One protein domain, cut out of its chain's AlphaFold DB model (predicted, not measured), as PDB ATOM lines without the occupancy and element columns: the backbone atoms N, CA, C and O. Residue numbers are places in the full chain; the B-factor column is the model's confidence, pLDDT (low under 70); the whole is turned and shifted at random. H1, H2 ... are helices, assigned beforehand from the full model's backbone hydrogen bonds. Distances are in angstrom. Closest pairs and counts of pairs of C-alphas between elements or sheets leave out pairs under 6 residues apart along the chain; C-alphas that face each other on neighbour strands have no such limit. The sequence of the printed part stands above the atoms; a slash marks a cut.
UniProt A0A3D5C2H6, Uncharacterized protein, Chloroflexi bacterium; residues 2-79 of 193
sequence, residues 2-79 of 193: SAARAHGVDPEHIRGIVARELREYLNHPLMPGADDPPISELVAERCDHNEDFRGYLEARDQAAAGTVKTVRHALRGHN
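This is residues 2 to 79 of the 193 residues of an uncharacterized protein of Chloroflexi bacterium (UniProt A0A3D5C2H6). A long helix, H4, has its far part, residues 64 to 74, as a free arm toward one end of the model, and near its beginning two shorter helices, H2 and H3, meet it steeply, H3 set across the longest axis and H2 reaching away toward the other end. There H2, H3 and the long loop of residues 27 to 38 that joins them make an open frame, while the tiny H1 packs on H4 at residues 56 to 63. Residues 64 to 79, mostly the far part of H4, stick out, as do residues 19 to 42 of the frame. The printed part has 78 residues with four named helices, H1, H2, H3 and H4 in chain order, and no named strand; the class is all helix. It is only just loose, close to extended, with a radius of gyration of the C-alphas of 17.2 A, and its C-alphas span 59 by 28 by 20 A.

The hub is H4, residues 51 to 74, which touches three other helices. H1, residues 3 to 6, touches H4 at residues 56 to 63 alone, and the closest C-alphas, those of Ala 4 and Ala 59, are 5.3 A apart. H2, residues 11 to 26, touches H4 with its residues 11 to 14 alone; the closest C-alphas, those of Ile 14 and Phe 53, are 6.7 A apart. H2 and H4 run opposite ways at a steep tilt of 60 degrees. H3, residues 39 to 49, and H4 touch only at the corner by their link, where the closest C-alphas, those of Cys 47 and Arg 54, are 4.6 A apart. H3 and H4 run opposite ways at a steep tilt of 67 degrees. H1 and H2 are close but not clearly touching, with the closest C-alphas, those of Ala 4 and Pro 11, 6.6 A apart. H3 is apart from H1 and from H2. In H2, H3 and H4 every O i to N i+4 pair is within hydrogen-bond range; H1 is too short for such a pair.

H4 runs 33.7 A from C-alpha 51 at (35.336, 107.065, 14.139) to C-alpha 74 at (29.301, 114.870, -18.051). H2 measures 22.1 A from C-alpha 11 to C-alpha 26, and H3 15.5 A from C-alpha 39 to C-alpha 49. H1 begins at C-alpha 3, (32.707, 102.197, -1.707), and is 5.2 A long from first to last C-alpha.

The two C-alphas farthest apart are those of Pro 29 and Gly 77, at 59.1 A. The printed part has no cut. The link from H2 to H3 is long, with 12 residues, and the links from H1 to H2 and from H3 to H4 are tight. The mean pLDDT of the printed part is 77.2; it is under 70 at residues 2 to 4, 6 to 7, 25, 28 to 38 and 40.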
ATOM      1  N   SER A   2      32.938  97.343  -2.269       63.19
ATOM      2  CA  SER A   2      32.014  98.407  -1.827       63.19
ATOM      3  C   SER A   2      32.770  99.726  -1.641       63.19
ATOM      4  O   SER A   2      33.940  99.699  -1.265       63.19
ATOM      5  N   ALA A   3      32.112 100.867  -1.886       63.81
ATOM      6  CA  ALA A   3      32.707 102.197  -1.707       63.81
ATOM      7  C   ALA A   3      33.314 102.357  -0.301       63.81
ATOM      8  O   ALA A   3      34.468 102.740  -0.175       63.81
ATOM      9  N   ALA A   4      32.606 101.905   0.738       64.19
ATOM     10  CA  ALA A   4      33.096 101.877   2.117       64.19
ATOM     11  C   ALA A   4      34.467 101.180   2.276       64.19
ATOM     12  O   ALA A   4      35.378 101.748   2.870       64.19
ATOM     13  N   ARG A   5      34.669 100.004   1.659       71.31
ATOM     14  CA  ARG A   5      35.961  99.294   1.724       71.31
ATOM     15  C   ARG A   5      37.084 100.025   0.988       71.31
ATOM     16  O   ARG A   5      38.230  99.938   1.411       71.31
ATOM     17  N   ALA A   6      36.771 100.748  -0.089       67.88
ATOM     18  CA  ALA A   6      37.749 101.580  -0.797       67.88
ATOM     19  C   ALA A   6      38.231 102.774   0.048       67.88
ATOM     20  O   ALA A   6      39.308 103.305  -0.205       67.88
ATOM     21  N   HIS A   7      37.462 103.144   1.073       66.00
ATOM     22  CA  HIS A   7      37.784 104.180   2.053       66.00
ATOM     23  C   HIS A   7      38.270 103.611   3.397       66.00
ATOM     24  O   HIS A   7      38.312 104.332   4.386       66.00
ATOM     25  N   GLY A   8      38.647 102.326   3.453       73.12
ATOM     26  CA  GLY A   8      39.191 101.703   4.667       73.12
ATOM     27  C   GLY A   8      38.154 101.348   5.737       73.12
ATOM     28  O   GLY A   8      38.533 100.912   6.816       73.12
ATOM     29  N   VAL A   9      36.858 101.479   5.442       78.12
ATOM     30  CA  VAL A   9      35.771 101.134   6.367       78.12
ATOM     31  C   VAL A   9      35.404  99.661   6.203       78.12
ATOM     32  O   VAL A   9      35.139  99.214   5.083       78.12
ATOM     33  N   ASP A  10      35.325  98.913   7.309       80.69
ATOM     34  CA  ASP A  10      34.793  97.545   7.319       80.69
ATOM     35  C   ASP A  10      33.258  97.544   7.480       80.69
ATOM     36  O   ASP A  10      32.745  97.743   8.584       80.69
ATOM     37  N   PRO A  11      32.481  97.269   6.415       73.62
ATOM     38  CA  PRO A  11      31.025  97.318   6.486       73.62
ATOM     39  C   PRO A  11      30.426  96.239   7.392       73.62
ATOM     40  O   PRO A  11      29.317  96.424   7.891       73.62
ATOM     41  N   GLU A  12      31.114  95.108   7.589       80.69
ATOM     42  CA  GLU A  12      30.607  94.040   8.456       80.69
ATOM     43  C   GLU A  12      30.763  94.418   9.931       80.69
ATOM     44  O   GLU A  12      29.851  94.175  10.723       80.69
ATOM     45  N   HIS A  13      31.854  95.107  10.285       80.06
ATOM     46  CA  HIS A  13      32.019  95.699  11.608       80.06
ATOM     47  C   HIS A  13      30.901  96.705  11.921       80.06
ATOM     48  O   HIS A  13      30.239  96.596  12.954       80.06
ATOM     49  N   ILE A  14      30.606  97.613  10.981       77.31
ATOM     50  CA  ILE A  14      29.527  98.606  11.121       77.31
ATOM     51  C   ILE A  14      28.161  97.940  11.275       77.31
ATOM     52  O   ILE A  14      27.397  98.304  12.170       77.31
ATOM     53  N   ARG A  15      27.844  96.928  10.453       78.06
ATOM     54  CA  ARG A  15      26.598  96.163  10.621       78.06
ATOM     55  C   ARG A  15      26.520  95.507  11.994       78.06
ATOM     56  O   ARG A  15      25.444  95.500  12.581       78.06
ATOM     57  N   GLY A  16      27.632  94.975  12.501       80.62
ATOM     58  CA  GLY A  16      27.713  94.402  13.841       80.62
ATOM     59  C   GLY A  16      27.378  95.420  14.934       80.62
ATOM     60  O   GLY A  16      26.576  95.116  15.817       80.62
ATOM     61  N   ILE A  17      27.931  96.633  14.841       80.06
ATOM     62  CA  ILE A  17      27.636  97.737  15.765       80.06
ATOM     63  C   ILE A  17      26.144  98.100  15.710       80.06
ATOM     64  O   ILE A  17      25.474  98.063  16.740       80.06
ATOM     65  N   VAL A  18      25.606  98.378  14.516       75.62
ATOM     66  CA  VAL A  18      24.203  98.799  14.335       75.62
ATOM     67  C   VAL A  18      23.225  97.708  14.780       75.62
ATOM     68  O   VAL A  18      22.234  97.991  15.445       75.62
ATOM     69  N   ALA A  19      23.494  96.442  14.453       78.50
ATOM     70  CA  ALA A  19      22.636  95.326  14.846       78.50
ATOM     71  C   ALA A  19      22.627  95.099  16.366       78.50
ATOM     72  O   ALA A  19      21.592  94.724  16.921       78.50
ATOM     73  N   ARG A  20      23.764  95.312  17.041       79.88
ATOM     74  CA  ARG A  20      23.847  95.245  18.504       79.88
ATOM     75  C   ARG A  20      22.994  96.335  19.144       79.88
ATOM     76  O   ARG A  20      22.199  96.030  20.021       79.88
ATOM     77  N   GLU A  21      23.099  97.562  18.662       73.06
ATOM     78  CA  GLU A  21      22.353  98.690  19.223       73.06
ATOM     79  C   GLU A  21      20.862  98.620  18.923       73.06
ATOM     80  O   GLU A  21      20.062  98.885  19.807       73.06
ATOM     81  N   LEU A  22      20.461  98.189  17.722       72.56
ATOM     82  CA  LEU A  22      19.053  97.908  17.434       72.56
ATOM     83  C   LEU A  22      18.500  96.864  18.403       72.56
ATOM     84  O   LEU A  22      17.369  96.976  18.860       72.56
ATOM     85  N   ARG A  23      19.299  95.849  18.743       77.50
ATOM     86  CA  ARG A  23      18.906  94.838  19.724       77.50
ATOM     87  C   ARG A  23      18.817  95.419  21.136       77.50
ATOM     88  O   ARG A  23      17.901  95.051  21.859       77.50
ATOM     89  N   GLU A  24      19.733  96.293  21.538       75.81
ATOM     90  CA  GLU A  24      19.680  96.994  22.830       75.81
ATOM     91  C   GLU A  24      18.464  97.923  22.912       75.81
ATOM     92  O   GLU A  24      17.729  97.868  23.893       75.81
ATOM     93  N   TYR A  25      18.189  98.677  21.846       67.75
ATOM     94  CA  TYR A  25      17.029  99.553  21.700       67.75
ATOM     95  C   TYR A  25      15.713  98.773  21.794       67.75
ATOM     96  O   TYR A  25      14.837  99.116  22.580       67.75
ATOM     97  N   LEU A  26      15.581  97.678  21.035       71.56
ATOM     98  CA  LEU A  26      14.380  96.833  21.035       71.56
ATOM     99  C   LEU A  26      14.155  96.100  22.364       71.56
ATOM    100  O   LEU A  26      13.023  95.742  22.677       71.56
ATOM    101  N   ASN A  27      15.221  95.859  23.128       74.50
ATOM    102  CA  ASN A  27      15.150  95.225  24.443       74.50
ATOM    103  C   ASN A  27      15.092  96.245  25.591       74.50
ATOM    104  O   ASN A  27      15.059  95.838  26.756       74.50
ATOM    105  N   HIS A  28      15.100  97.547  25.294       67.00
ATOM    106  CA  HIS A  28      15.031  98.575  26.317       67.00
ATOM    107  C   HIS A  28      13.616  98.591  26.933       67.00
ATOM    108  O   HIS A  28      12.625  98.630  26.205       67.00
ATOM    109  N   PRO A  29      13.480  98.544  28.274       59.84
ATOM    110  CA  PRO A  29      12.184  98.378  28.945       59.84
ATOM    111  C   PRO A  29      11.241  99.581  28.788       59.84
ATOM    112  O   PRO A  29      10.046  99.469  29.059       59.84
ATOM    113  N   LEU A  30      11.769 100.720  28.342       61.34
ATOM    114  CA  LEU A  30      11.008 101.883  27.905       61.34
ATOM    115  C   LEU A  30      11.280 102.076  26.416       61.34
ATOM    116  O   LEU A  30      12.439 102.240  26.036       61.34
ATOM    117  N   MET A  31      10.222 102.060  25.600       56.16
ATOM    118  CA  MET A  31      10.288 102.557  24.227       56.16
ATOM    119  C   MET A  31      10.802 103.999  24.283       56.16
ATOM    120  O   MET A  31      10.173 104.809  24.972       56.16
ATOM    121  N   PRO A  32      11.920 104.314  23.615       54.69
ATOM    122  CA  PRO A  32      12.424 105.677  23.555       54.69
ATOM    123  C   PRO A  32      11.327 106.582  22.977       54.69
ATOM    124  O   PRO A  32      10.597 106.201  22.052       54.69
ATOM    125  N   GLY A  33      11.048 107.649  23.720       56.75
ATOM    126  CA  GLY A  33       9.798 108.399  23.663       56.75
ATOM    127  C   GLY A  33       9.914 109.662  22.821       56.75
ATOM    128  O   GLY A  33      10.975 110.007  22.320       56.75
ATOM    129  N   ALA A  34       8.812 110.407  22.724       56.09
ATOM    130  CA  ALA A  34       8.737 111.689  22.015       56.09
ATOM    131  C   ALA A  34       9.702 112.782  22.539       56.09
ATOM    132  O   ALA A  34       9.804 113.831  21.909       56.09
ATOM    133  N   ASP A  35      10.389 112.530  23.661       60.62
ATOM    134  CA  ASP A  35      11.373 113.418  24.289       60.62
ATOM    135  C   ASP A  35      12.830 113.098  23.890       60.62
ATOM    136  O   ASP A  35      13.753 113.747  24.385       60.62
ATOM    137  N   ASP A  36      13.062 112.104  23.026       63.88
ATOM    138  CA  ASP A  36      14.404 111.854  22.500       63.88
ATOM    139  C   ASP A  36      14.873 113.028  21.628       63.88
ATOM    140  O   ASP A  36      14.077 113.603  20.872       63.88
ATOM    141  N   PRO A  37      16.171 113.379  21.683       64.31
ATOM    142  CA  PRO A  37      16.718 114.379  20.787       64.31
ATOM    143  C   PRO A  37      16.487 113.952  19.327       64.31
ATOM    144  O   PRO A  37      16.503 112.753  19.016       64.31
ATOM    145  N   PRO A  38      16.280 114.914  18.408       68.56
ATOM    146  CA  PRO A  38      16.110 114.628  16.992       68.56
ATOM    147  C   PRO A  38      17.173 113.647  16.486       68.56
ATOM    148  O   PRO A  38      18.351 113.774  16.817       68.56
ATOM    149  N   ILE A  39      16.790 112.696  15.627       70.12
ATOM    150  CA  ILE A  39      17.708 111.666  15.099       70.12
ATOM    151  C   ILE A  39      18.993 112.284  14.518       70.12
ATOM    152  O   ILE A  39      20.072 111.713  14.649       70.12
ATOM    153  N   SER A  40      18.907 113.468  13.909       68.31
ATOM    154  CA  SER A  40      20.070 114.203  13.401       68.31
ATOM    155  C   SER A  40      21.095 114.567  14.481       68.31
ATOM    156  O   SER A  40      22.290 114.567  14.197       68.31
ATOM    157  N   GLU A  41      20.649 114.874  15.699       74.38
ATOM    158  CA  GLU A  41      21.519 115.174  16.839       74.38
ATOM    159  C   GLU A  41      22.186 113.902  17.360       74.38
ATOM    160  O   GLU A  41      23.400 113.887  17.531       74.38
ATOM    161  N   LEU A  42      21.429 112.804  17.480       77.25
ATOM    162  CA  LEU A  42      21.973 111.491  17.845       77.25
ATOM    163  C   LEU A  42      23.038 111.012  16.846       77.25
ATOM    164  O   LEU A  42      24.074 110.473  17.234       77.25
ATOM    165  N   VAL A  43      22.804 111.215  15.545       77.88
ATOM    166  CA  VAL A  43      23.785 110.888  14.499       77.88
ATOM    167  C   VAL A  43      25.033 111.761  14.632       77.88
ATOM    168  O   VAL A  43      26.140 111.234  14.533       77.88
ATOM    169  N   ALA A  44      24.873 113.067  14.872       79.19
ATOM    170  CA  ALA A  44      25.996 113.989  15.031       79.19
ATOM    171  C   ALA A  44      26.850 113.654  16.262       79.19
ATOM    172  O   ALA A  44      28.052 113.445  16.115       79.19
ATOM    173  N   GLU A  45      26.225 113.495  17.433       82.62
ATOM    174  CA  GLU A  45      26.899 113.080  18.669       82.62
ATOM    175  C   GLU A  45      27.676 111.782  18.448       82.62
ATOM    176  O   GLU A  45      28.820 111.619  18.872       82.62
ATOM    177  N   ARG A  46      27.084 110.838  17.727       79.50
ATOM    178  CA  ARG A  46      27.733 109.566  17.468       79.50
ATOM    179  C   ARG A  46      28.917 109.671  16.516       79.50
ATOM    180  O   ARG A  46      29.904 108.964  16.711       79.50
ATOM    181  N   CYS A  47      28.844 110.532  15.506       82.19
ATOM    182  CA  CYS A  47      29.993 110.831  14.655       82.19
ATOM    183  C   CYS A  47      31.157 111.444  15.446       82.19
ATOM    184  O   CYS A  47      32.309 111.202  15.082       82.19
ATOM    185  N   ASP A  48      30.877 112.180  16.523       84.38
ATOM    186  CA  ASP A  48      31.913 112.763  17.382       84.38
ATOM    187  C   ASP A  48      32.628 111.708  18.244       84.38
ATOM    188  O   ASP A  48      33.816 111.851  18.531       84.38
ATOM    189  N   HIS A  49      31.940 110.619  18.609       84.38
ATOM    190  CA  HIS A  49      32.461 109.599  19.534       84.38
ATOM    191  C   HIS A  49      32.829 108.251  18.886       84.38
ATOM    192  O   HIS A  49      33.425 107.400  19.547       84.38
ATOM    193  N   ASN A  50      32.479 108.017  17.617       82.62
ATOM    194  CA  ASN A  50      32.720 106.748  16.927       82.62
ATOM    195  C   ASN A  50      33.294 106.976  15.520       82.62
ATOM    196  O   ASN A  50      32.564 107.253  14.564       82.62
ATOM    197  N   GLU A  51      34.616 106.824  15.394       81.62
ATOM    198  CA  GLU A  51      35.336 107.065  14.139       81.62
ATOM    199  C   GLU A  51      34.928 106.114  13.011       81.62
ATOM    200  O   GLU A  51      34.836 106.549  11.866       81.62
ATOM    201  N   ASP A  52      34.623 104.852  13.320       79.25
ATOM    202  CA  ASP A  52      34.192 103.868  12.323       79.25
ATOM    203  C   ASP A  52      32.811 104.231  11.761       79.25
ATOM    204  O   ASP A  52      32.586 104.209  10.547       79.25
ATOM    205  N   PHE A  53      31.883 104.627  12.636       81.00
ATOM    206  CA  PHE A  53      30.558 105.103  12.241       81.00
ATOM    207  C   PHE A  53      30.648 106.390  11.413       81.00
ATOM    208  O   PHE A  53      30.019 106.488  10.356       81.00
ATOM    209  N   ARG A  54      31.484 107.348  11.840       82.19
ATOM    210  CA  ARG A  54      31.782 108.565  11.071       82.19
ATOM    211  C   ARG A  54      32.348 108.218   9.695       82.19
ATOM    212  O   ARG A  54      31.801 108.667   8.694       82.19
ATOM    213  N   GLY A  55      33.376 107.371   9.629       80.38
ATOM    214  CA  GLY A  55      34.015 106.957   8.380       80.38
ATOM    215  C   GLY A  55      33.046 106.265   7.419       80.38
ATOM    216  O   GLY A  55      33.088 106.500   6.211       80.38
ATOM    217  N   TYR A  56      32.111 105.463   7.937       81.69
ATOM    218  CA  TYR A  56      31.052 104.863   7.127       81.69
ATOM    219  C   TYR A  56      30.127 105.908   6.493       81.69
ATOM    220  O   TYR A  56      29.867 105.840   5.286       81.69
ATOM    221  N   LEU A  57      29.642 106.875   7.281       79.00
ATOM    222  CA  LEU A  57      28.790 107.946   6.760       79.00
ATOM    223  C   LEU A  57      29.552 108.830   5.770       79.00
ATOM    224  O   LEU A  57      29.021 109.124   4.703       79.00
ATOM    225  N   GLU A  58      30.815 109.159   6.044       80.06
ATOM    226  CA  GLU A  58      31.671 109.892   5.106       80.06
ATOM    227  C   GLU A  58      31.832 109.154   3.782       80.06
ATOM    228  O   GLU A  58      31.667 109.759   2.726       80.06
ATOM    229  N   ALA A  59      32.100 107.847   3.803       80.12
ATOM    230  CA  ALA A  59      32.247 107.063   2.581       80.12
ATOM    231  C   ALA A  59      30.946 107.015   1.761       80.12
ATOM    232  O   ALA A  59      30.976 107.064   0.528       80.12
ATOM    233  N   ARG A  60      29.790 106.933   2.432       79.56
ATOM    234  CA  ARG A  60      28.478 106.976   1.776       79.56
ATOM    235  C   ARG A  60      28.213 108.351   1.163       79.56
ATOM    236  O   ARG A  60      27.856 108.430  -0.014       79.56
ATOM    237  N   ASP A  61      28.427 109.412   1.930       80.25
ATOM    238  CA  ASP A  61      28.168 110.785   1.503       80.25
ATOM    239  C   ASP A  61      29.130 111.194   0.370       80.25
ATOM    240  O   ASP A  61      28.722 111.814  -0.614       80.25
ATOM    241  N   GLN A  62      30.389 110.738   0.416       80.31
ATOM    242  CA  GLN A  62      31.363 110.891  -0.670       80.31
ATOM    243  C   GLN A  62      30.949 110.152  -1.944       80.31
ATOM    244  O   GLN A  62      31.147 110.683  -3.036       80.31
ATOM    245  N   ALA A  63      30.358 108.958  -1.842       80.94
ATOM    246  CA  ALA A  63      29.866 108.235  -3.013       80.94
ATOM    247  C   ALA A  63      28.695 108.978  -3.684       80.94
ATOM    248  O   ALA A  63      28.665 109.135  -4.912       80.94
ATOM    249  N   ALA A  64      27.759 109.498  -2.887       83.00
ATOM    250  CA  ALA A  64      26.636 110.282  -3.385       83.00
ATOM    251  C   ALA A  64      27.110 111.610  -4.008       83.00
ATOM    252  O   ALA A  64      26.812 111.894  -5.171       83.00
ATOM    253  N   ALA A  65      27.951 112.376  -3.307       86.06
ATOM    254  CA  ALA A  65      28.554 113.597  -3.840       86.06
ATOM    255  C   ALA A  65      29.432 113.328  -5.079       86.06
ATOM    256  O   ALA A  65      29.439 114.117  -6.026       86.06
ATOM    257  N   GLY A  66      30.142 112.198  -5.121       86.62
ATOM    258  CA  GLY A  66      30.921 111.746  -6.276       86.62
ATOM    259  C   GLY A  66      30.053 111.487  -7.508       86.62
ATOM    260  O   GLY A  66      30.435 111.840  -8.627       86.62
ATOM    261  N   THR A  67      28.843 110.964  -7.305       88.31
ATOM    262  CA  THR A  67      27.845 110.805  -8.372       88.31
ATOM    263  C   THR A  67      27.424 112.167  -8.922       88.31
ATOM    264  O   THR A  67      27.472 112.380 -10.134       88.31
ATOM    265  N   VAL A  68      27.124 113.137  -8.050       90.44
ATOM    266  CA  VAL A  68      26.792 114.516  -8.459       90.44
ATOM    267  C   VAL A  68      27.949 115.161  -9.237       90.44
ATOM    268  O   VAL A  68      27.728 115.771 -10.285       90.44
ATOM    269  N   LYS A  69      29.199 114.978  -8.788       90.06
ATOM    270  CA  LYS A  69      30.403 115.466  -9.489       90.06
ATOM    271  C   LYS A  69      30.570 114.833 -10.870       90.06
ATOM    272  O   LYS A  69      30.936 115.530 -11.816       90.06
ATOM    273  N   THR A  70      30.264 113.545 -11.000       91.94
ATOM    274  CA  THR A  70      30.322 112.816 -12.276       91.94
ATOM    275  C   THR A  70      29.273 113.344 -13.252       91.94
ATOM    276  O   THR A  70      29.606 113.660 -14.392       91.94
ATOM    277  N   VAL A  71      28.033 113.541 -12.792       92.12
ATOM    278  CA  VAL A  71      26.965 114.158 -13.593       92.12
ATOM    279  C   VAL A  71      27.356 115.574 -14.013       92.12
ATOM    280  O   VAL A  71      27.266 115.913 -15.191       92.12
ATOM    281  N   ARG A  72      27.874 116.394 -13.089       91.69
ATOM    282  CA  ARG A  72      28.376 117.733 -13.424       91.69
ATOM    283  C   ARG A  72      29.468 117.676 -14.487       91.69
ATOM    284  O   ARG A  72      29.464 118.516 -15.380       91.69
ATOM    285  N   HIS A  73      30.403 116.732 -14.383       92.12
ATOM    286  CA  HIS A  73      31.468 116.562 -15.367       92.12
ATOM    287  C   HIS A  73      30.909 116.203 -16.746       92.12
ATOM    288  O   HIS A  73      31.300 116.826 -17.728       92.12
ATOM    289  N   ALA A  74      29.960 115.268 -16.810       92.31
ATOM    290  CA  ALA A  74      29.301 114.870 -18.051       92.31
ATOM    291  C   ALA A  74      28.517 116.021 -18.707       92.31
ATOM    292  O   ALA A  74      28.433 116.092 -19.927       92.31
ATOM    293  N   LEU A  75      27.983 116.949 -17.907       92.19
ATOM    294  CA  LEU A  75      27.264 118.133 -18.383       92.19
ATOM    295  C   LEU A  75      28.177 119.338 -18.687       92.19
ATOM    296  O   LEU A  75      27.677 120.412 -19.028       92.19
ATOM    297  N   ARG A  76      29.508 119.212 -18.567       88.62
ATOM    298  CA  ARG A  76      30.434 120.312 -18.890       88.62
ATOM    299  C   ARG A  76      30.302 120.706 -20.361       88.62
ATOM    300  O   ARG A  76      30.293 119.856 -21.239       88.62
ATOM    301  N   GLY A  77      30.227 122.010 -20.619       88.81
ATOM    302  CA  GLY A  77      30.023 122.557 -21.967       88.81
ATOM    303  C   GLY A  77      28.553 122.703 -22.368       88.81
ATOM    304  O   GLY A  77      28.267 123.346 -23.375       88.81
ATOM    305  N   HIS A  78      27.616 122.195 -21.565       90.62
ATOM    306  CA  HIS A  78      26.191 122.454 -21.734       90.62
ATOM    307  C   HIS A  78      25.739 123.607 -20.830       90.62
ATOM    308  O   HIS A  78      26.165 123.718 -19.679       90.62
ATOM    309  N   ASN A  79      24.834 124.450 -21.328       89.69
ATOM    310  CA  ASN A  79      24.225 125.525 -20.543       89.69
ATOM    311  C   ASN A  79      23.102 124.979 -19.640       89.69
ATOM    312  O   ASN A  79      21.923 125.258 -19.853       89.69
TER     313      ASN A  79